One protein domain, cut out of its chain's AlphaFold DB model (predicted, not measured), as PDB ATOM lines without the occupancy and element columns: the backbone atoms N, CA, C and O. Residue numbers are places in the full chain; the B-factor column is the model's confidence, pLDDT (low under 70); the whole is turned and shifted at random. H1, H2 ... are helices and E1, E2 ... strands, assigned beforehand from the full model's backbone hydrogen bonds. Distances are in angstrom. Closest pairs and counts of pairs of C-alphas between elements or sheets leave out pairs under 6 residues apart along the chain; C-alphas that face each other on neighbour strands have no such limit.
ATOM      1  N   GLU A  44     147.570 155.831  53.929       46.66
ATOM      2  CA  GLU A  44     146.422 156.339  53.161       46.66
ATOM      3  C   GLU A  44     146.559 157.767  52.595       46.66
ATOM      4  O   GLU A  44     147.072 158.694  53.226       46.66
ATOM      5  N   ASP A  45     146.206 157.880  51.311       47.34
ATOM      6  CA  ASP A  45     146.464 159.013  50.409       47.34
ATOM      7  C   ASP A  45     147.926 159.528  50.371       47.34
ATOM      8  O   ASP A  45     148.205 160.655  49.958       47.34
ATOM      9  N   PHE A  46     148.884 158.660  50.726       47.38
ATOM     10  CA  PHE A  46     150.340 158.876  50.694       47.38
ATOM     11  C   PHE A  46     150.871 159.941  51.683       47.38
ATOM     12  O   PHE A  46     151.932 160.527  51.458       47.38
ATOM     13  N   PHE A  47     150.172 160.132  52.813       49.03
ATOM     14  CA  PHE A  47     150.525 161.009  53.951       49.03
ATOM     15  C   PHE A  47     150.408 162.548  53.755       49.03
ATOM     16  O   PHE A  47     151.339 163.289  54.064       49.03
ATOM     17  N   ALA A  48     149.336 163.181  53.280       46.75
ATOM     18  CA  ALA A  48     148.144 162.738  52.556       46.75
ATOM     19  C   ALA A  48     147.798 163.835  51.512       46.75
ATOM     20  O   ALA A  48     146.688 164.371  51.440       46.75
ATOM     21  N   LEU A  49     148.826 164.294  50.780       51.09
ATOM     22  CA  LEU A  49     148.753 165.390  49.810       51.09
ATOM     23  C   LEU A  49     147.807 165.022  48.659       51.09
ATOM     24  O   LEU A  49     148.174 164.231  47.792       51.09
ATOM     25  N   LYS A  50     146.624 165.648  48.598       38.81
ATOM     26  CA  LYS A  50     145.616 165.399  47.550       38.81
ATOM     27  C   LYS A  50     146.100 165.835  46.154       38.81
ATOM     28  O   LYS A  50     145.832 166.944  45.702       38.81
ATOM     29  N   TYR A  51     146.829 164.918  45.519       44.03
ATOM     30  CA  TYR A  51     147.278 164.830  44.128       44.03
ATOM     31  C   TYR A  51     147.966 166.065  43.518       44.03
ATOM     32  O   TYR A  51     147.370 166.858  42.794       44.03
ATOM     33  N   SER A  52     149.293 166.120  43.662       36.66
ATOM     34  CA  SER A  52     150.183 166.756  42.679       36.66
ATOM     35  C   SER A  52     151.241 165.744  42.227       36.66
ATOM     36  O   SER A  52     152.021 165.247  43.035       36.66
ATOM     37  N   LYS A  53     151.208 165.394  40.936       42.97
ATOM     38  CA  LYS A  53     151.886 164.233  40.339       42.97
ATOM     39  C   LYS A  53     153.418 164.352  40.367       42.97
ATOM     40  O   LYS A  53     153.965 165.392  40.014       42.97
ATOM     41  N   VAL A  54     154.103 163.245  40.663       47.41
ATOM     42  CA  VAL A  54     155.525 163.054  40.328       47.41
ATOM     43  C   VAL A  54     155.595 161.995  39.229       47.41
ATOM     44  O   VAL A  54     155.469 160.801  39.497       47.41
ATOM     45  N   ASN A  55     155.726 162.432  37.970       43.28
ATOM     46  CA  ASN A  55     155.936 161.516  36.846       43.28
ATOM     47  C   ASN A  55     157.217 160.705  37.085       43.28
ATOM     48  O   ASN A  55     158.191 161.245  37.603       43.28
ATOM     49  N   ASN A  56     157.242 159.459  36.614       49.88
ATOM     50  CA  ASN A  56     158.468 158.671  36.504       49.88
ATOM     51  C   ASN A  56     159.188 158.507  37.859       49.88
ATOM     52  O   ASN A  56     160.304 158.995  38.075       49.88
ATOM     53  N   LEU A  57     158.520 157.768  38.756       51.31
ATOM     54  CA  LEU A  57     159.070 157.314  40.033       51.31
ATOM     55  C   LEU A  57     159.065 155.781  40.139       51.31
ATOM     56  O   LEU A  57     160.127 155.153  40.197       51.31
ATOM     57  N   TYR A  58     157.875 155.176  40.141       49.06
ATOM     58  CA  TYR A  58     157.675 153.732  40.225       49.06
ATOM     59  C   TYR A  58     156.300 153.303  39.683       49.06
ATOM     60  O   TYR A  58     155.400 154.117  39.502       49.06
ATOM     61  N   GLU A  59     156.163 152.002  39.455       56.31
ATOM     62  CA  GLU A  59     154.996 151.286  38.947       56.31
ATOM     63  C   GLU A  59     154.981 149.891  39.602       56.31
ATOM     64  O   GLU A  59     156.036 149.277  39.785       56.31
ATOM     65  N   PHE A  60     153.803 149.356  39.925       50.31
ATOM     66  CA  PHE A  60     153.637 147.946  40.292       50.31
ATOM     67  C   PHE A  60     152.986 147.200  39.120       50.31
ATOM     68  O   PHE A  60     151.766 147.055  39.110       50.31
ATOM     69  N   PRO A  61     153.758 146.720  38.122       53.62
ATOM     70  CA  PRO A  61     153.192 145.977  36.993       53.62
ATOM     71  C   PRO A  61     152.501 144.668  37.413       53.62
ATOM     72  O   PRO A  61     151.742 144.104  36.631       53.62
ATOM     73  N   ASN A  62     152.771 144.152  38.620       57.06
ATOM     74  CA  ASN A  62     151.989 143.103  39.281       57.06
ATOM     75  C   ASN A  62     152.295 143.069  40.797       57.06
ATOM     76  O   ASN A  62     153.267 143.667  41.255       57.06
ATOM     77  N   ALA A  63     151.522 142.300  41.571       54.41
ATOM     78  CA  ALA A  63     151.649 142.194  43.034       54.41
ATOM     79  C   ALA A  63     153.000 141.646  43.565       54.41
ATOM     80  O   ALA A  63     153.266 141.720  44.763       54.41
ATOM     81  N   LYS A  64     153.852 141.072  42.703       54.62
ATOM     82  CA  LYS A  64     155.169 140.507  43.051       54.62
ATOM     83  C   LYS A  64     156.341 141.271  42.432       54.62
ATOM     84  O   LYS A  64     157.486 140.890  42.675       54.62
ATOM     85  N   THR A  65     156.084 142.324  41.655       55.50
ATOM     86  CA  THR A  65     157.114 143.085  40.945       55.50
ATOM     87  C   THR A  65     156.918 144.579  41.159       55.50
ATOM     88  O   THR A  65     155.915 145.149  40.740       55.50
ATOM     89  N   LEU A  66     157.927 145.226  41.736       57.25
ATOM     90  CA  LEU A  66     158.036 146.681  41.785       57.25
ATOM     91  C   LEU A  66     159.017 147.150  40.711       57.25
ATOM     92  O   LEU A  66     160.171 146.721  40.686       57.25
ATOM     93  N   ARG A  67     158.563 148.036  39.827       60.91
ATOM     94  CA  ARG A  67     159.371 148.696  38.805       60.91
ATOM     95  C   ARG A  67     159.629 150.139  39.222       60.91
ATOM     96  O   ARG A  67     158.702 150.921  39.331       60.91
ATOM     97  N   PHE A  68     160.885 150.524  39.395       59.09
ATOM     98  CA  PHE A  68     161.287 151.931  39.387       59.09
ATOM     99  C   PHE A  68     161.516 152.370  37.947       59.09
ATOM    100  O   PHE A  68     162.086 151.613  37.160       59.09
ATOM    101  N   MET A  69     161.100 153.583  37.611       59.56
ATOM    102  CA  MET A  69     161.347 154.185  36.306       59.56
ATOM    103  C   MET A  69     161.527 155.678  36.508       59.56
ATOM    104  O   MET A  69     160.555 156.345  36.824       59.56
ATOM    105  N   HIS A  70     162.743 156.194  36.343       55.62
ATOM    106  CA  HIS A  70     162.995 157.634  36.295       55.62
ATOM    107  C   HIS A  70     163.354 158.024  34.865       55.62
ATOM    108  O   HIS A  70     164.249 157.408  34.290       55.62
ATOM    109  N   GLU A  71     162.678 159.033  34.315       54.09
ATOM    110  CA  GLU A  71     162.988 159.601  33.002       54.09
ATOM    111  C   GLU A  71     163.107 161.120  33.135       54.09
ATOM    112  O   GLU A  71     162.145 161.781  33.528       54.09
ATOM    113  N   SER A  72     164.293 161.651  32.832       46.66
ATOM    114  CA  SER A  72     164.609 163.086  32.777       46.66
ATOM    115  C   SER A  72     165.698 163.281  31.729       46.66
ATOM    116  O   SER A  72     166.695 162.563  31.765       46.66
ATOM    117  N   ASP A  73     165.521 164.222  30.801       42.25
ATOM    118  CA  ASP A  73     166.586 164.780  29.949       42.25
ATOM    119  C   ASP A  73     167.556 163.742  29.331       42.25
ATOM    120  O   ASP A  73     168.779 163.878  29.409       42.25
ATOM    121  N   ASN A  74     166.997 162.708  28.687       37.56
ATOM    122  CA  ASN A  74     167.678 161.561  28.044       37.56
ATOM    123  C   ASN A  74     168.171 160.424  28.966       37.56
ATOM    124  O   ASN A  74     168.800 159.479  28.490       37.56
ATOM    125  N   VAL A  75     167.867 160.454  30.265       43.50
ATOM    126  CA  VAL A  75     168.208 159.382  31.214       43.50
ATOM    127  C   VAL A  75     166.954 158.593  31.583       43.50
ATOM    128  O   VAL A  75     166.187 159.040  32.427       43.50
ATOM    129  N   ILE A  76     166.774 157.407  30.987       53.50
ATOM    130  CA  ILE A  76     165.769 156.410  31.400       53.50
ATOM    131  C   ILE A  76     166.449 155.389  32.314       53.50
ATOM    132  O   ILE A  76     167.262 154.581  31.864       53.50
ATOM    133  N   ILE A  77     166.110 155.388  33.604       53.19
ATOM    134  CA  ILE A  77     166.565 154.367  34.554       53.19
ATOM    135  C   ILE A  77     165.372 153.521  34.980       53.19
ATOM    136  O   ILE A  77     164.643 153.871  35.910       53.19
ATOM    137  N   LYS A  78     165.207 152.380  34.307       58.56
ATOM    138  CA  LYS A  78     164.227 151.344  34.641       58.56
ATOM    139  C   LYS A  78     164.862 150.257  35.510       58.56
ATOM    140  O   LYS A  78     165.965 149.790  35.227       58.56
ATOM    141  N   ARG A  79     164.159 149.810  36.554       64.19
ATOM    142  CA  ARG A  79     164.605 148.711  37.416       64.19
ATOM    143  C   ARG A  79     163.448 147.926  38.013       64.19
ATOM    144  O   ARG A  79     162.665 148.487  38.765       64.19
ATOM    145  N   GLU A  80     163.411 146.624  37.766       63.88
ATOM    146  CA  GLU A  80     162.415 145.712  38.337       63.88
ATOM    147  C   GLU A  80     162.994 144.946  39.540       63.88
ATOM    148  O   GLU A  80     164.198 144.676  39.609       63.88
ATOM    149  N   MET A  81     162.141 144.660  40.523       61.78
ATOM    150  CA  MET A  81     162.475 144.015  41.793       61.78
ATOM    151  C   MET A  81     161.381 143.015  42.170       61.78
ATOM    152  O   MET A  81     160.208 143.381  42.213       61.78
ATOM    153  N   ASN A  82     161.778 141.774  42.461       61.50
ATOM    154  CA  ASN A  82     160.872 140.712  42.899       61.50
ATOM    155  C   ASN A  82     160.668 140.762  44.415       61.50
ATOM    156  O   ASN A  82     161.618 141.003  45.158       61.50
ATOM    157  N   LEU A  83     159.434 140.516  44.849       56.44
ATOM    158  CA  LEU A  83     158.983 140.730  46.221       56.44
ATOM    159  C   LEU A  83     158.676 139.390  46.921       56.44
ATOM    160  O   LEU A  83     157.992 138.539  46.350       56.44
ATOM    161  N   MET A  84     159.169 139.193  48.149       49.50
ATOM    162  CA  MET A  84     159.077 137.931  48.917       49.50
ATOM    163  C   MET A  84     158.684 138.215  50.380       49.50
ATOM    164  O   MET A  84     159.555 138.362  51.215       49.50
ATOM    165  N   GLY A  85     157.393 138.365  50.693       44.03
ATOM    166  CA  GLY A  85     156.913 139.175  51.835       44.03
ATOM    167  C   GLY A  85     157.310 138.819  53.290       44.03
ATOM    168  O   GLY A  85     157.403 137.661  53.688       44.03
ATOM    169  N   TRP A  86     157.421 139.873  54.114       51.72
ATOM    170  CA  TRP A  86     157.342 139.897  55.588       51.72
ATOM    171  C   TRP A  86     156.165 140.802  55.949       51.72
ATOM    172  O   TRP A  86     155.724 141.623  55.143       51.72
ATOM    173  N   LYS A  87     155.684 140.687  57.184       54.62
ATOM    174  CA  LYS A  87     154.703 141.614  57.739       54.62
ATOM    175  C   LYS A  87     155.386 142.441  58.822       54.62
ATOM    176  O   LYS A  87     155.777 141.902  59.849       54.62
ATOM    177  N   PHE A  88     155.545 143.730  58.550       61.47
ATOM    178  CA  PHE A  88     155.638 144.747  59.586       61.47
ATOM    179  C   PHE A  88     154.467 145.708  59.399       61.47
ATOM    180  O   PHE A  88     154.126 146.078  58.262       61.47
ATOM    181  N   ASP A  89     153.837 146.057  60.512       66.12
ATOM    182  CA  ASP A  89     152.707 146.970  60.536       66.12
ATOM    183  C   ASP A  89     153.228 148.400  60.574       66.12
ATOM    184  O   ASP A  89     154.302 148.687  61.109       66.12
ATOM    185  N   VAL A  90     152.507 149.286  59.899       67.62
ATOM    186  CA  VAL A  90     152.967 150.639  59.610       67.62
ATOM    187  C   VAL A  90     151.781 151.574  59.712       67.62
ATOM    188  O   VAL A  90     150.797 151.403  58.996       67.62
ATOM    189  N   GLU A  91     151.903 152.563  60.583       74.69
ATOM    190  CA  GLU A  91     150.851 153.505  60.947       74.69
ATOM    191  C   GLU A  91     151.412 154.923  60.825       74.69
ATOM    192  O   GLU A  91     152.520 155.196  61.288       74.69
ATOM    193  N   PHE A  92     150.685 155.831  60.175       76.62
ATOM    194  CA  PHE A  92     151.095 157.229  60.060       76.62
ATOM    195  C   PHE A  92     150.317 158.095  61.045       76.62
ATOM    196  O   PHE A  92     149.093 158.036  61.099       76.62
ATOM    197  N   SER A  93     151.044 158.927  61.783       79.38
ATOM    198  CA  SER A  93     150.500 159.998  62.604       79.38
ATOM    199  C   SER A  93     150.904 161.337  61.996       79.38
ATOM    200  O   SER A  93     152.091 161.653  61.871       79.38
ATOM    201  N   ASP A  94     149.899 162.129  61.640       75.00
ATOM    202  CA  ASP A  94     149.992 163.457  61.029       75.00
ATOM    203  C   ASP A  94     150.230 164.588  62.046       75.00
ATOM    204  O   ASP A  94     150.176 165.765  61.695       75.00
ATOM    205  N   ILE A  95     150.514 164.244  63.308       80.44
ATOM    206  CA  ILE A  95     150.809 165.206  64.372       80.44
ATOM    207  C   ILE A  95     152.153 165.890  64.066       80.44
ATOM    208  O   ILE A  95     153.190 165.215  64.113       80.44
ATOM    209  N   PRO A  96     152.188 167.216  63.813       80.81
ATOM    210  CA  PRO A  96     153.428 167.907  63.483       80.81
ATOM    211  C   PRO A  96     154.414 167.876  64.651       80.81
ATOM    212  O   PRO A  96     154.057 168.132  65.802       80.81
ATOM    213  N   ILE A  97     155.683 167.599  64.354       87.25
ATOM    214  CA  ILE A  97     156.748 167.504  65.361       87.25
ATOM    215  C   ILE A  97     157.787 168.588  65.095       87.25
ATOM    216  O   ILE A  97     158.218 168.782  63.962       87.25
ATOM    217  N   PHE A  98     158.264 169.239  66.154       87.50
ATOM    218  CA  PHE A  98     159.447 170.093  66.109       87.50
ATOM    219  C   PHE A  98     160.542 169.501  66.998       87.50
ATOM    220  O   PHE A  98     160.311 169.242  68.179       87.50
ATOM    221  N   LYS A  99     161.737 169.251  66.451       88.50
ATOM    222  CA  LYS A  99     162.881 168.761  67.237       88.50
ATOM    223  C   LYS A  99     164.201 169.266  66.664       88.50
ATOM    224  O   LYS A  99     164.449 169.123  65.471       88.50
ATOM    225  N   LEU A 100     165.049 169.820  67.538       88.69
ATOM    226  CA  LEU A 100     166.354 170.404  67.193       88.69
ATOM    227  C   LEU A 100     166.262 171.451  66.063       88.69
ATOM    228  O   LEU A 100     167.038 171.414  65.124       88.69
ATOM    229  N   GLY A 101     165.283 172.358  66.092       86.56
ATOM    230  CA  GLY A 101     165.136 173.365  65.028       86.56
ATOM    231  C   GLY A 101     164.513 172.853  63.720       86.56
ATOM    232  O   GLY A 101     164.290 173.652  62.815       86.56
ATOM    233  N   ILE A 102     164.219 171.551  63.609       92.12
ATOM    234  CA  ILE A 102     163.613 170.936  62.423       92.12
ATOM    235  C   ILE A 102     162.128 170.664  62.685       92.12
ATOM    236  O   ILE A 102     161.776 169.963  63.637       92.12
ATOM    237  N   ASN A 103     161.266 171.186  61.815       90.69
ATOM    238  CA  ASN A 103     159.848 170.847  61.715       90.69
ATOM    239  C   ASN A 103     159.629 169.636  60.794       90.69
ATOM    240  O   ASN A 103     160.237 169.528  59.726       90.69
ATOM    241  N   TYR A 104     158.720 168.758  61.202       89.38
ATOM    242  CA  TYR A 104     158.314 167.532  60.519       89.38
ATOM    243  C   TYR A 104     156.791 167.532  60.354       89.38
ATOM    244  O   TYR A 104     156.074 167.985  61.247       89.38
ATOM    245  N   LEU A 105     156.308 166.989  59.234       86.19
ATOM    246  CA  LEU A 105     154.882 166.819  58.937       86.19
ATOM    247  C   LEU A 105     154.200 165.868  59.925       86.19
ATOM    248  O   LEU A 105     153.039 166.050  60.255       86.19
ATOM    249  N   GLY A 106     154.931 164.851  60.371       85.12
ATOM    250  CA  GLY A 106     154.409 163.785  61.208       85.12
ATOM    251  C   GLY A 106     155.438 162.684  61.401       85.12
ATOM    252  O   GLY A 106     156.642 162.881  61.177       85.12
ATOM    253  N   HIS A 107     154.968 161.506  61.788       85.25
ATOM    254  CA  HIS A 107     155.806 160.329  61.950       85.25
ATOM    255  C   HIS A 107     155.098 159.041  61.520       85.25
ATOM    256  O   HIS A 107     153.887 158.898  61.638       85.25
ATOM    257  N   VAL A 108     155.882 158.101  61.005       82.44
ATOM    258  CA  VAL A 108     155.456 156.754  60.634       82.44
ATOM    259  C   VAL A 108     155.955 155.799  61.709       82.44
ATOM    260  O   VAL A 108     157.165 155.598  61.834       82.44
ATOM    261  N   ASN A 109     155.032 155.229  62.473       80.94
ATOM    262  CA  ASN A 109     155.295 154.149  63.413       80.94
ATOM    263  C   ASN A 109     155.384 152.831  62.647       80.94
ATOM    264  O   ASN A 109     154.606 152.574  61.731       80.94
ATOM    265  N   ILE A 110     156.376 152.020  62.996       79.12
ATOM    266  CA  ILE A 110     156.702 150.756  62.347       79.12
ATOM    267  C   ILE A 110     156.870 149.715  63.445       79.12
ATOM    268  O   ILE A 110     157.807 149.797  64.239       79.12
ATOM    269  N   LYS A 111     155.962 148.740  63.465       76.50
ATOM    270  CA  LYS A 111     155.945 147.628  64.417       76.50
ATOM    271  C   LYS A 111     156.426 146.370  63.708       76.50
ATOM    272  O   LYS A 111     155.808 145.920  62.739       76.50
ATOM    273  N   PHE A 112     157.543 145.820  64.169       72.31
ATOM    274  CA  PHE A 112     158.095 144.562  63.679       72.31
ATOM    275  C   PHE A 112     158.459 143.677  64.867       72.31
ATOM    276  O   PHE A 112     159.331 144.031  65.655       72.31
ATOM    277  N   GLU A 113     157.800 142.522  64.973       74.75
ATOM    278  CA  GLU A 113     157.923 141.634  66.135       74.75
ATOM    279  C   GLU A 113     157.563 142.407  67.424       74.75
ATOM    280  O   GLU A 113     156.460 142.943  67.517       74.75
ATOM    281  N   GLU A 114     158.478 142.493  68.390       74.50
ATOM    282  CA  GLU A 114     158.323 143.259  69.638       74.50
ATOM    283  C   GLU A 114     158.955 144.669  69.563       74.50
ATOM    284  O   GLU A 114     158.916 145.423  70.533       74.50
ATOM    285  N   GLU A 115     159.546 145.049  68.423       76.94
ATOM    286  CA  GLU A 115     160.216 146.339  68.233       76.94
ATOM    287  C   GLU A 115     159.283 147.375  67.585       76.94
ATOM    288  O   GLU A 115     158.828 147.211  66.448       76.94
ATOM    289  N   GLU A 116     159.068 148.500  68.272       80.69
ATOM    290  CA  GLU A 116     158.398 149.683  67.724       80.69
ATOM    291  C   GLU A 116     159.420 150.785  67.412       80.69
ATOM    292  O   GLU A 116     160.180 151.232  68.270       80.69
ATOM    293  N   ASN A 117     159.447 151.229  66.155       83.19
ATOM    294  CA  ASN A 117     160.332 152.278  65.658       83.19
ATOM    295  C   ASN A 117     159.509 153.403  65.021       83.19
ATOM    296  O   ASN A 117     158.538 153.128  64.325       83.19
ATOM    297  N   SER A 118     159.933 154.664  65.164       84.62
ATOM    298  CA  SER A 118     159.282 155.803  64.498       84.62
ATOM    299  C   SER A 118     160.212 156.509  63.505       84.62
ATOM    300  O   SER A 118     161.366 156.822  63.802       84.62
ATOM    301  N   ILE A 119     159.708 156.786  62.298       85.12
ATOM    302  CA  ILE A 119     160.387 157.592  61.273       85.12
ATOM    303  C   ILE A 119     159.700 158.944  61.160       85.12
ATOM    304  O   ILE A 119     158.506 159.014  60.906       85.12
ATOM    305  N   LYS A 120     160.460 160.032  61.265       88.12
ATOM    306  CA  LYS A 120     159.936 161.394  61.090       88.12
ATOM    307  C   LYS A 120     159.882 161.787  59.620       88.12
ATOM    308  O   LYS A 120     160.850 161.572  58.893       88.12
ATOM    309  N   ILE A 121     158.763 162.378  59.213       86.88
ATOM    310  CA  ILE A 121     158.452 162.724  57.824       86.88
ATOM    311  C   ILE A 121     158.615 164.226  57.617       86.88
ATOM    312  O   ILE A 121     158.133 165.023  58.418       86.88
ATOM    313  N   PHE A 122     159.297 164.632  56.550       90.69
ATOM    314  CA  PHE A 122     159.469 166.046  56.223       90.69
ATOM    315  C   PHE A 122     158.203 166.608  55.559       90.69
ATOM    316  O   PHE A 122     157.487 165.887  54.867       90.69
ATOM    317  N   GLY A 123     157.913 167.886  55.785       87.69
ATOM    318  CA  GLY A 123     156.750 168.585  55.239       87.69
ATOM    319  C   GLY A 123     157.132 169.841  54.468       87.69
ATOM    320  O   GLY A 123     158.312 170.145  54.272       87.69
ATOM    321  N   GLU A 124     156.120 170.602  54.056       85.81
ATOM    322  CA  GLU A 124     156.336 171.932  53.491       85.81
ATOM    323  C   GLU A 124     157.025 172.839  54.512       85.81
ATOM    324  O   GLU A 124     156.693 172.833  55.699       85.81
ATOM    325  N   GLY A 125     158.023 173.598  54.065       88.44
ATOM    326  CA  GLY A 125     158.800 174.456  54.948       88.44
ATOM    327  C   GLY A 125     159.676 173.703  55.955       88.44
ATOM    328  O   GLY A 125     160.174 174.340  56.878       88.44
ATOM    329  N   SER A 126     159.884 172.382  55.834       94.00
ATOM    330  CA  SER A 126     160.888 171.675  56.648       94.00
ATOM    331  C   SER A 126     162.279 172.268  56.421       94.00
ATOM    332  O   SER A 126     162.727 172.363  55.277       94.00
ATOM    333  N   TYR A 127     162.961 172.645  57.506       94.50
ATOM    334  CA  TYR A 127     164.305 173.221  57.443       94.50
ATOM    335  C   TYR A 127     165.378 172.164  57.103       94.50
ATOM    336  O   TYR A 127     165.483 171.126  57.757       94.50
ATOM    337  N   ASP A 128     166.204 172.442  56.093       95.69
ATOM    338  CA  ASP A 128     167.382 171.664  55.697       95.69
ATOM    339  C   ASP A 128     168.634 172.564  55.697       95.69
ATOM    340  O   ASP A 128     168.996 173.134  54.659       95.69
ATOM    341  N   PRO A 129     169.346 172.693  56.834       93.88
ATOM    342  CA  PRO A 129     170.547 173.528  56.913       93.88
ATOM    343  C   PRO A 129     171.666 173.037  55.980       93.88
ATOM    344  O   PRO A 129     172.526 173.826  55.586       93.88
ATOM    345  N   GLY A 130     171.641 171.750  55.606       92.62
ATOM    346  CA  GLY A 130     172.614 171.092  54.735       92.62
ATOM    347  C   GLY A 130     172.320 171.180  53.234       92.62
ATOM    348  O   GLY A 130     173.070 170.596  52.450       92.62
ATOM    349  N   SER A 131     171.251 171.871  52.827       93.38
ATOM    350  CA  SER A 131     170.952 172.183  51.423       93.38
ATOM    351  C   SER A 131     171.325 173.625  51.065       93.38
ATOM    352  O   SER A 131     171.585 174.449  51.937       93.38
ATOM    353  N   LYS A 132     171.326 173.958  49.770       88.00
ATOM    354  CA  LYS A 132     171.353 175.353  49.298       88.00
ATOM    355  C   LYS A 132     169.990 176.029  49.456       88.00
ATOM    356  O   LYS A 132     169.935 177.194  49.828       88.00
ATOM    357  N   GLU A 133     168.903 175.294  49.224       90.12
ATOM    358  CA  GLU A 133     167.542 175.766  49.483       90.12
ATOM    359  C   GLU A 133     167.106 175.253  50.852       90.12
ATOM    360  O   GLU A 133     166.904 174.059  51.053       90.12
ATOM    361  N   LYS A 134     167.035 176.164  51.824       91.19
ATOM    362  CA  LYS A 134     166.937 175.812  53.247       91.19
ATOM    363  C   LYS A 134     165.575 175.310  53.696       91.19
ATOM    364  O   LYS A 134     165.482 174.795  54.800       91.19
ATOM    365  N   TYR A 135     164.538 175.470  52.886       93.31
ATOM    366  CA  TYR A 135     163.172 175.096  53.232       93.31
ATOM    367  C   TYR A 135     162.585 174.286  52.085       93.31
ATOM    368  O   TYR A 135     162.698 174.696  50.931       93.31
ATOM    369  N   LEU A 136     161.969 173.142  52.389       91.12
ATOM    370  CA  LEU A 136     161.331 172.327  51.356       91.12
ATOM    371  C   LEU A 136     160.140 173.069  50.743       91.12
ATOM    372  O   LEU A 136     159.184 173.405  51.447       91.12
ATOM    373  N   SER A 137     160.162 173.270  49.424       87.19
ATOM    374  CA  SER A 137     158.963 173.680  48.690       87.19
ATOM    375  C   SER A 137     157.937 172.544  48.650       87.19
ATOM    376  O   SER A 137     158.285 171.372  48.841       87.19
ATOM    377  N   LYS A 138     156.678 172.861  48.310       82.25
ATOM    378  CA  LYS A 138     155.633 171.847  48.098       82.25
ATOM    379  C   LYS A 138     156.062 170.733  47.137       82.25
ATOM    380  O   LYS A 138     155.778 169.560  47.374       82.25
ATOM    381  N   TYR A 139     156.772 171.093  46.069       83.00
ATOM    382  CA  TYR A 139     157.293 170.134  45.099       83.00
ATOM    383  C   TYR A 139     158.401 169.254  45.695       83.00
ATOM    384  O   TYR A 139     158.369 168.033  45.528       83.00
ATOM    385  N   ASP A 140     159.342 169.839  46.444       86.44
ATOM    386  CA  ASP A 140     160.477 169.095  46.997       86.44
ATOM    387  C   ASP A 140     160.038 168.014  47.984       86.44
ATOM    388  O   ASP A 140     160.449 166.860  47.846       86.44
ATOM    389  N   TYR A 141     159.179 168.352  48.955       85.50
ATOM    390  CA  TYR A 141     158.747 167.364  49.946       85.50
ATOM    391  C   TYR A 141     157.837 166.292  49.332       85.50
ATOM    392  O   TYR A 141     157.942 165.131  49.720       85.50
ATOM    393  N   SER A 142     157.034 166.630  48.310       79.19
ATOM    394  CA  SER A 142     156.259 165.644  47.535       79.19
ATOM    395  C   SER A 142     157.172 164.588  46.899       79.19
ATOM    396  O   SER A 142     156.933 163.388  47.025       79.19
ATOM    397  N   VAL A 143     158.258 165.027  46.254       80.31
ATOM    398  CA  VAL A 143     159.249 164.142  45.626       80.31
ATOM    399  C   VAL A 143     160.001 163.314  46.675       80.31
ATOM    400  O   VAL A 143     160.120 162.095  46.536       80.31
ATOM    401  N   ILE A 144     160.493 163.951  47.743       86.56
ATOM    402  CA  ILE A 144     161.272 163.294  48.804       86.56
ATOM    403  C   ILE A 144     160.430 162.246  49.544       86.56
ATOM    404  O   ILE A 144     160.891 161.113  49.721       86.56
ATOM    405  N   ASN A 145     159.192 162.577  49.918       81.44
ATOM    406  CA  ASN A 145     158.292 161.651  50.604       81.44
ATOM    407  C   ASN A 145     157.812 160.532  49.674       81.44
ATOM    408  O   ASN A 145     157.776 159.379  50.101       81.44
ATOM    409  N   GLY A 146     157.553 160.817  48.392       75.00
ATOM    410  CA  GLY A 146     157.272 159.783  47.394       75.00
ATOM    411  C   GLY A 146     158.390 158.736  47.333       75.00
ATOM    412  O   GLY A 146     158.139 157.536  47.471       75.00
ATOM    413  N   PHE A 147     159.651 159.173  47.237       77.81
ATOM    414  CA  PHE A 147     160.802 158.265  47.281       77.81
ATOM    415  C   PHE A 147     160.927 157.508  48.609       77.81
ATOM    416  O   PHE A 147     161.243 156.315  48.598       77.81
ATOM    417  N   PHE A 148     160.681 158.175  49.740       81.31
ATOM    418  CA  PHE A 148     160.697 157.551  51.061       81.31
ATOM    419  C   PHE A 148     159.667 156.421  51.174       81.31
ATOM    420  O   PHE A 148     160.050 155.291  51.481       81.31
ATOM    421  N   VAL A 149     158.392 156.690  50.867       74.88
ATOM    422  CA  VAL A 149     157.319 155.687  50.939       74.88
ATOM    423  C   VAL A 149     157.601 154.538  49.978       74.88
ATOM    424  O   VAL A 149     157.469 153.379  50.367       74.88
ATOM    425  N   THR A 150     158.086 154.816  48.763       72.69
ATOM    426  CA  THR A 150     158.434 153.737  47.827       72.69
ATOM    427  C   THR A 150     159.567 152.862  48.365       72.69
ATOM    428  O   THR A 150     159.524 151.641  48.220       72.69
ATOM    429  N   ALA A 151     160.581 153.444  49.012       78.44
ATOM    430  CA  ALA A 151     161.680 152.693  49.617       78.44
ATOM    431  C   ALA A 151     161.249 151.908  50.869       78.44
ATOM    432  O   ALA A 151     161.708 150.782  51.062       78.44
ATOM    433  N   LEU A 152     160.341 152.456  51.680       76.56
ATOM    434  CA  LEU A 152     159.762 151.772  52.836       76.56
ATOM    435  C   LEU A 152     158.845 150.615  52.406       76.56
ATOM    436  O   LEU A 152     158.961 149.508  52.927       76.56
ATOM    437  N   HIS A 153     157.994 150.831  51.402       73.50
ATOM    438  CA  HIS A 153     157.176 149.782  50.796       73.50
ATOM    439  C   HIS A 153     158.057 148.705  50.146       73.50
ATOM    440  O   HIS A 153     157.836 147.517  50.364       73.50
ATOM    441  N   SER A 154     159.111 149.097  49.419       71.44
ATOM    442  CA  SER A 154     160.111 148.160  48.883       71.44
ATOM    443  C   SER A 154     160.686 147.269  49.985       71.44
ATOM    444  O   SER A 154     160.849 146.072  49.778       71.44
ATOM    445  N   ALA A 155     160.980 147.835  51.157       72.62
ATOM    446  CA  ALA A 155     161.495 147.082  52.292       72.62
ATOM    447  C   ALA A 155     160.450 146.153  52.936       72.62
ATOM    448  O   ALA A 155     160.774 144.995  53.191       72.62
ATOM    449  N   LYS A 156     159.197 146.603  53.116       68.31
ATOM    450  CA  LYS A 156     158.056 145.748  53.521       68.31
ATOM    451  C   LYS A 156     157.909 144.532  52.603       68.31
ATOM    452  O   LYS A 156     157.613 143.426  53.043       68.31
ATOM    453  N   MET A 157     158.217 144.739  51.329       65.56
ATOM    454  CA  MET A 157     158.147 143.744  50.270       65.56
ATOM    455  C   MET A 157     159.495 143.051  49.954       65.56
ATOM    456  O   MET A 157     159.612 142.408  48.914       65.56
ATOM    457  N   HIS A 158     160.494 143.115  50.848       70.19
ATOM    458  CA  HIS A 158     161.790 142.399  50.755       70.19
ATOM    459  C   HIS A 158     162.762 142.798  49.647       70.19
ATOM    460  O   HIS A 158     163.564 142.000  49.158       70.19
ATOM    461  N   ALA A 159     162.809 144.077  49.317       73.00
ATOM    462  CA  ALA A 159     163.994 144.626  48.682       73.00
ATOM    463  C   ALA A 159     165.247 144.303  49.516       73.00
ATOM    464  O   ALA A 159     165.381 144.750  50.659       73.00
ATOM    465  N   SER A 160     166.209 143.578  48.936       79.62
ATOM    466  CA  SER A 160     167.464 143.297  49.629       79.62
ATOM    467  C   SER A 160     168.191 144.601  49.979       79.62
ATOM    468  O   SER A 160     168.009 145.652  49.352       79.62
ATOM    469  N   LYS A 161     169.143 144.537  50.914       81.69
ATOM    470  CA  LYS A 161     170.040 145.670  51.208       81.69
ATOM    471  C   LYS A 161     170.780 146.172  49.959       81.69
ATOM    472  O   LYS A 161     171.156 147.343  49.907       81.69
ATOM    473  N   SER A 162     170.986 145.320  48.948       84.00
ATOM    474  CA  SER A 162     171.544 145.716  47.648       84.00
ATOM    475  C   SER A 162     170.534 146.483  46.785       84.00
ATOM    476  O   SER A 162     170.912 147.433  46.098       84.00
ATOM    477  N   ASP A 163     169.252 146.133  46.879       80.38
ATOM    478  CA  ASP A 163     168.178 146.740  46.103       80.38
ATOM    479  C   ASP A 163     167.827 148.124  46.621       80.38
ATOM    480  O   ASP A 163     167.850 149.075  45.845       80.38
ATOM    481  N   ILE A 164     167.649 148.268  47.937       80.81
ATOM    482  CA  ILE A 164     167.479 149.575  48.584       80.81
ATOM    483  C   ILE A 164     168.691 150.478  48.297       80.81
ATOM    484  O   ILE A 164     168.538 151.655  47.975       80.81
ATOM    485  N   ARG A 165     169.930 149.956  48.336       83.88
ATOM    486  CA  ARG A 165     171.120 150.752  47.963       83.88
ATOM    487  C   ARG A 165     171.030 151.300  46.537       83.88
ATOM    488  O   ARG A 165     171.379 152.471  46.368       83.88
ATOM    489  N   LYS A 166     170.607 150.466  45.574       80.81
ATOM    490  CA  LYS A 166     170.457 150.810  44.151       80.81
ATOM    491  C   LYS A 166     169.285 151.763  43.918       80.81
ATOM    492  O   LYS A 166     169.498 152.751  43.230       80.81
ATOM    493  N   LEU A 167     168.132 151.559  44.562       80.44
ATOM    494  CA  LEU A 167     167.003 152.501  44.597       80.44
ATOM    495  C   LEU A 167     167.511 153.908  44.926       80.44
ATOM    496  O   LEU A 167     167.449 154.803  44.092       80.44
ATOM    497  N   PHE A 168     168.169 154.082  46.075       84.81
ATOM    498  CA  PHE A 168     168.743 155.375  46.464       84.81
ATOM    499  C   PHE A 168     169.850 155.904  45.530       84.81
ATOM    500  O   PHE A 168     170.220 157.068  45.653       84.81
ATOM    501  N   SER A 169     170.418 155.077  44.649       83.75
ATOM    502  CA  SER A 169     171.331 155.537  43.594       83.75
ATOM    503  C   SER A 169     170.553 156.211  42.465       83.75
ATOM    504  O   SER A 169     170.917 157.314  42.073       83.75
ATOM    505  N   ILE A 170     169.452 155.595  42.016       77.38
ATOM    506  CA  ILE A 170     168.526 156.154  41.014       77.38
ATOM    507  C   ILE A 170     167.972 157.489  41.523       77.38
ATOM    508  O   ILE A 170     168.095 158.516  40.864       77.38
ATOM    509  N   VAL A 171     167.461 157.495  42.757       80.12
ATOM    510  CA  VAL A 171     166.915 158.692  43.411       80.12
ATOM    511  C   VAL A 171     167.935 159.830  43.485       80.12
ATOM    512  O   VAL A 171     167.591 160.985  43.257       80.12
ATOM    513  N   SER A 172     169.215 159.528  43.736       83.38
ATOM    514  CA  SER A 172     170.267 160.554  43.815       83.38
ATOM    515  C   SER A 172     170.567 161.271  42.488       83.38
ATOM    516  O   SER A 172     171.281 162.274  42.490       83.38
ATOM    517  N   CYS A 173     170.009 160.805  41.366       80.25
ATOM    518  CA  CYS A 173     170.068 161.502  40.083       80.25
ATOM    519  C   CYS A 173     169.050 162.657  39.984       80.25
ATOM    520  O   CYS A 173     169.334 163.629  39.281       80.25
ATOM    521  N   HIS A 174     167.925 162.593  40.709       82.69
ATOM    522  CA  HIS A 174     166.847 163.586  40.642       82.69
ATOM    523  C   HIS A 174     167.311 164.968  41.155       82.69
ATOM    524  O   HIS A 174     167.958 165.022  42.208       82.69
ATOM    525  N   PRO A 175     166.976 166.097  40.493       85.69
ATOM    526  CA  PRO A 175     167.418 167.437  40.902       85.69
ATOM    527  C   PRO A 175     167.117 167.779  42.372       85.69
ATOM    528  O   PRO A 175     168.027 168.143  43.114       85.69
ATOM    529  N   VAL A 176     165.880 167.544  42.828       87.38
ATOM    530  CA  VAL A 176     165.460 167.696  44.241       87.38
ATOM    531  C   VAL A 176     166.361 166.909  45.205       87.38
ATOM    532  O   VAL A 176     166.791 167.413  46.238       87.38
ATOM    533  N   CYS A 177     166.714 165.671  44.865       89.44
ATOM    534  CA  CYS A 177     167.513 164.807  45.734       89.44
ATOM    535  C   CYS A 177     169.009 165.156  45.713       89.44
ATOM    536  O   CYS A 177     169.704 164.931  46.706       89.44
ATOM    537  N   LYS A 178     169.505 165.745  44.615       89.56
ATOM    538  CA  LYS A 178     170.827 166.392  44.563       89.56
ATOM    539  C   LYS A 178     170.862 167.642  45.446       89.56
ATOM    540  O   LYS A 178     171.857 167.857  46.134       89.56
ATOM    541  N   LYS A 179     169.774 168.420  45.451       91.19
ATOM    542  CA  LYS A 179     169.581 169.615  46.282       91.19
ATOM    543  C   LYS A 179     169.551 169.273  47.777       91.19
ATOM    544  O   LYS A 179     170.293 169.871  48.550       91.19
ATOM    545  N   HIS A 180     168.799 168.248  48.174       94.00
ATOM    546  CA  HIS A 180     168.640 167.801  49.570       94.00
ATOM    547  C   HIS A 180     169.534 166.600  49.925       94.00
ATOM    548  O   HIS A 180     169.115 165.603  50.519       94.00
ATOM    549  N   LYS A 181     170.812 166.667  49.535       93.25
ATOM    550  CA  LYS A 181     171.757 165.534  49.582       93.25
ATOM    551  C   LYS A 181     171.967 164.938  50.979       93.25
ATOM    552  O   LYS A 181     172.224 163.735  51.081       93.25
ATOM    553  N   LEU A 182     171.924 165.743  52.046       94.75
ATOM    554  CA  LEU A 182     172.071 165.239  53.420       94.75
ATOM    555  C   LEU A 182     170.768 164.624  53.939       94.75
ATOM    556  O   LEU A 182     170.819 163.517  54.474       94.75
ATOM    557  N   MET A 183     169.619 165.240  53.661       94.56
ATOM    558  CA  MET A 183     168.300 164.676  53.955       94.56
ATOM    559  C   MET A 183     168.105 163.308  53.283       94.56
ATOM    560  O   MET A 183     167.737 162.336  53.937       94.56
ATOM    561  N   MET A 184     168.484 163.161  52.008       93.00
ATOM    562  CA  MET A 184     168.402 161.866  51.318       93.00
ATOM    563  C   MET A 184     169.339 160.796  51.907       93.00
ATOM    564  O   MET A 184     169.014 159.607  51.884       93.00
ATOM    565  N   LYS A 185     170.501 161.181  52.463       93.19
ATOM    566  CA  LYS A 185     171.377 160.251  53.203       93.19
ATOM    567  C   LYS A 185     170.768 159.849  54.547       93.19
ATOM    568  O   LYS A 185     170.886 158.681  54.911       93.19
ATOM    569  N   TYR A 186     170.139 160.790  55.245       93.62
ATOM    570  CA  TYR A 186     169.439 160.562  56.505       93.62
ATOM    571  C   TYR A 186     168.271 159.585  56.326       93.62
ATOM    572  O   TYR A 186     168.254 158.524  56.950       93.62
ATOM    573  N   ILE A 187     167.394 159.855  55.358       91.12
ATOM    574  CA  ILE A 187     166.290 158.979  54.951       91.12
ATOM    575  C   ILE A 187     166.813 157.565  54.613       91.12
ATOM    576  O   ILE A 187     166.295 156.555  55.097       91.12
ATOM    577  N   LYS A 188     167.925 157.472  53.864       89.94
ATOM    578  CA  LYS A 188     168.612 156.201  53.565       89.94
ATOM    579  C   LYS A 188     169.169 155.494  54.805       89.94
ATOM    580  O   LYS A 188     169.325 154.274  54.764       89.94
ATOM    581  N   SER A 189     169.533 156.214  55.869       89.62
ATOM    582  CA  SER A 189     169.949 155.602  57.138       89.62
ATOM    583  C   SER A 189     168.767 155.110  57.965       89.62
ATOM    584  O   SER A 189     168.847 153.985  58.443       89.62
ATOM    585  N   GLN A 190     167.659 155.855  58.043       88.38
ATOM    586  CA  GLN A 190     166.462 155.432  58.782       88.38
ATOM    587  C   GLN A 190     165.851 154.155  58.197       88.38
ATOM    588  O   GLN A 190     165.674 153.173  58.913       88.38
ATOM    589  N   ILE A 191     165.640 154.110  56.874       86.00
ATOM    590  CA  ILE A 191     165.142 152.897  56.202       86.00
ATOM    591  C   ILE A 191     166.098 151.718  56.424       86.00
ATOM    592  O   ILE A 191     165.654 150.603  56.647       86.00
ATOM    593  N   LYS A 192     167.421 151.927  56.423       84.88
ATOM    594  CA  LYS A 192     168.351 150.823  56.714       84.88
ATOM    595  C   LYS A 192     168.293 150.346  58.162       84.88
ATOM    596  O   LYS A 192     168.379 149.140  58.374       84.88
ATOM    597  N   ALA A 193     168.215 151.277  59.112       84.25
ATOM    598  CA  ALA A 193     168.125 150.981  60.534       84.25
ATOM    599  C   ALA A 193     166.924 150.070  60.796       84.25
ATOM    600  O   ALA A 193     167.102 148.979  61.322       84.25
ATOM    601  N   ILE A 194     165.754 150.448  60.285       81.12
ATOM    602  CA  ILE A 194     164.498 149.734  60.530       81.12
ATOM    603  C   ILE A 194     164.386 148.460  59.690       81.12
ATOM    604  O   ILE A 194     164.139 147.386  60.222       81.12
ATOM    605  N   SER A 195     164.642 148.524  58.381       77.06
ATOM    606  CA  SER A 195     164.457 147.365  57.495       77.06
ATOM    607  C   SER A 195     165.533 146.282  57.625       77.06
ATOM    608  O   SER A 195     165.352 145.187  57.102       77.06
ATOM    609  N   PHE A 196     166.670 146.576  58.264       76.38
ATOM    610  CA  PHE A 196     167.787 145.632  58.416       76.38
ATOM    611  C   PHE A 196     168.376 145.614  59.839       76.38
ATOM    612  O   PHE A 196     169.560 145.288  59.976       76.38
ATOM    613  N   LYS A 197     167.599 146.029  60.858       73.81
ATOM    614  CA  LYS A 197     167.995 146.183  62.279       73.81
ATOM    615  C   LYS A 197     169.402 146.785  62.464       73.81
ATOM    616  O   LYS A 197     170.217 146.316  63.253       73.81
ATOM    617  N   SER A 198     169.743 147.800  61.660       67.69
ATOM    618  CA  SER A 198     171.116 148.312  61.538       67.69
ATOM    619  C   SER A 198     171.362 149.589  62.350       67.69
ATOM    620  O   SER A 198     171.657 150.643  61.779       67.69
ATOM    621  N   GLY A 199     171.277 149.460  63.675       72.50
ATOM    622  CA  GLY A 199     171.508 150.536  64.643       72.50
ATOM    623  C   GLY A 199     170.286 151.424  64.899       72.50
ATOM    624  O   GLY A 199     169.234 151.244  64.299       72.50
ATOM    625  N   GLU A 200     170.454 152.385  65.806       80.12
ATOM    626  CA  GLU A 200     169.399 153.285  66.287       80.12
ATOM    627  C   GLU A 200     168.919 154.297  65.227       80.12
ATOM    628  O   GLU A 200     169.711 154.853  64.453       80.12
ATOM    629  N   VAL A 201     167.615 154.587  65.236       82.38
ATOM    630  CA  VAL A 201     166.972 155.599  64.387       82.38
ATOM    631  C   VAL A 201     167.167 156.986  64.998       82.38
ATOM    632  O   VAL A 201     166.437 157.412  65.887       82.38
ATOM    633  N   LYS A 202     168.171 157.712  64.507       88.38
ATOM    634  CA  LYS A 202     168.497 159.065  64.986       88.38
ATOM    635  C   LYS A 202     167.550 160.117  64.412       88.38
ATOM    636  O   LYS A 202     166.961 159.913  63.355       88.38
ATOM    637  N   ASP A 203     167.479 161.272  65.070       90.62
ATOM    638  CA  ASP A 203     166.869 162.489  64.523       90.62
ATOM    639  C   ASP A 203     167.748 163.147  63.452       90.62
ATOM    640  O   ASP A 203     168.974 162.993  63.463       90.62
ATOM    641  N   TYR A 204     167.146 163.959  62.571       94.31
ATOM    642  CA  TYR A 204     167.889 164.628  61.499       94.31
ATOM    643  C   TYR A 204     168.950 165.580  62.054       94.31
ATOM    644  O   TYR A 204     170.086 165.571  61.589       94.31
ATOM    645  N   GLY A 205     168.628 166.329  63.113       94.00
ATOM    646  CA  GLY A 205     169.590 167.211  63.772       94.00
ATOM    647  C   GLY A 205     170.809 166.472  64.327       94.00
ATOM    648  O   GLY A 205     171.938 166.859  64.037       94.00
ATOM    649  N   THR A 206     170.595 165.361  65.035       93.12
ATOM    650  CA  THR A 206     171.675 164.503  65.552       93.12
ATOM    651  C   THR A 206     172.508 163.901  64.418       93.12
ATOM    652  O   THR A 206     173.738 163.902  64.473       93.12
ATOM    653  N   PHE A 207     171.855 163.441  63.343       95.31
ATOM    654  CA  PHE A 207     172.530 162.964  62.135       95.31
ATOM    655  C   PHE A 207     173.419 164.045  61.503       95.31
ATOM    656  O   PHE A 207     174.537 163.743  61.087       95.31
ATOM    657  N   LEU A 208     172.946 165.293  61.440       96.25
ATOM    658  CA  LEU A 208     173.680 166.423  60.872       96.25
ATOM    659  C   LEU A 208     174.915 166.795  61.703       96.25
ATOM    660  O   LEU A 208     175.990 166.945  61.123       96.25
ATOM    661  N   VAL A 209     174.793 166.863  63.035       95.00
ATOM    662  CA  VAL A 209     175.920 167.092  63.963       95.00
ATOM    663  C   VAL A 209     176.989 166.007  63.796       95.00
ATOM    664  O   VAL A 209     178.155 166.301  63.522       95.00
ATOM    665  N   GLU A 210     176.593 164.731  63.843       94.75
ATOM    666  CA  GLU A 210     177.523 163.620  63.618       94.75
ATOM    667  C   GLU A 210     178.168 163.648  62.233       94.75
ATOM    668  O   GLU A 210     179.345 163.305  62.089       94.75
TER     669      GLU A 210
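What this domain is: This is residues 44 to 210 of the 318 residues of an uncharacterized protein of Stentor coeruleus (UniProt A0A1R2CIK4). Three helices, H1, H2 and H4, form an up-and-down bundle between two antiparallel three-stranded sheets, with H1 in the middle: E1 E2 E3 covers H1 and H2, and E4 E7 E8 covers H1 and H4. The short hairpin of E5 and E6 lies at one end of the bundle, and so do the short helices H3 and H5. The printed part has 167 residues, with eight named strands, E1 to E8, followed by five named helices, H1 to H5; the sheet orders are E1 E2 E3, E4 E7 E8 and E5 E6. The class is mixed, helices and strands, and the whole is compact, with a radius of gyration of the C-alphas of 15.3 A and a rounded outline of 45 by 41 by 32 A.

How they stand to each other: After residues 44 to 57, which hold no named element, E1 (58 to 62), E2 (65 to 72) and E3 (75 to 82) form a meander, each strand the antiparallel neighbour of the one before. N 59 and O 67 are 2.8 A apart across the hairpin of E1 and E2, and N 68 and O 79 are 2.8 A apart across that of E2 and E3. E4 (89 to 93) and E8 (115 to 121) are the edge strands of the second sheet, with E7 (106 to 112) as the inner strand; N 91 and O 109 are 2.9 A apart, and N 110 and O 117 are 2.8 A apart. E5 (97 to 99) and E6 (102 to 104) form a hairpin, with N 104 and O 97 2.8 A apart, and E6 runs on into E7 at 69 degrees. H1 (138 to 156) is the hub, touching three helices. With residues 147 to 155 alone it touches H2 (161 to 171), at a shallow tilt of 18 degrees, opposite ways; the closest C-alphas are those of Ala 151 and Ile 164, 6.7 A apart. H1 and H2 lie on the same face of the first sheet, at heights over the sheet of 10.5 A and 10.2 A. With residues 140 to 144 alone H1 touches H3 (175 to 179), closest at the C-alphas of Asp 140 and Val 176, 5.9 A apart. H1 also touches H4 (181 to 195), at a shallow tilt of 25 degrees, the same way, closest at the C-alphas of Ala 155 and Ser 195, 6.0 A apart. H4 is on the second sheet at a height of 10.7 A, and on the local plane it runs along E8 at 16 degrees. H1 and H4 make two layers with that sheet, helices on one face of it. H5 (204 to 210) touches residues 182 to 186 of H4, about perpendicular at 79 degrees, closest at the C-alphas of Tyr 186 and Tyr 204, 6.6 A apart. In H1, H2, H3, H4 and H5 every O i to N i+4 pair is within hydrogen-bond range.

Where its parts are: E1, residues 58 to 62, begins at C-alpha 58 (157.675, 153.732, 40.225) and is 12.1 A long. E2 and E3 measure 22.9 A and 23.2 A, E4 13.4 A, E5 6.5 A, E6 6.6 A, E7 19.7 A and E8 19.5 A. H1 begins at C-alpha 138 (155.633, 171.847, 48.098) and is 26.8 A long; H2 measures 15.5 A, H3 6.2 A and H4 21.1 A. H5, 9.9 A long, ends at C-alpha 210 (177.523, 163.620, 63.618).

The domain as a whole: The two C-alphas farthest apart are those of Asn 74 and Glu 114, 46.4 A. The printed part has no cut. The long link is E8 to H1, with 16 residues between them. The mean pLDDT of the printed part is 75.2; residues 44 to 90, 156 to 157 and 198 are under 70.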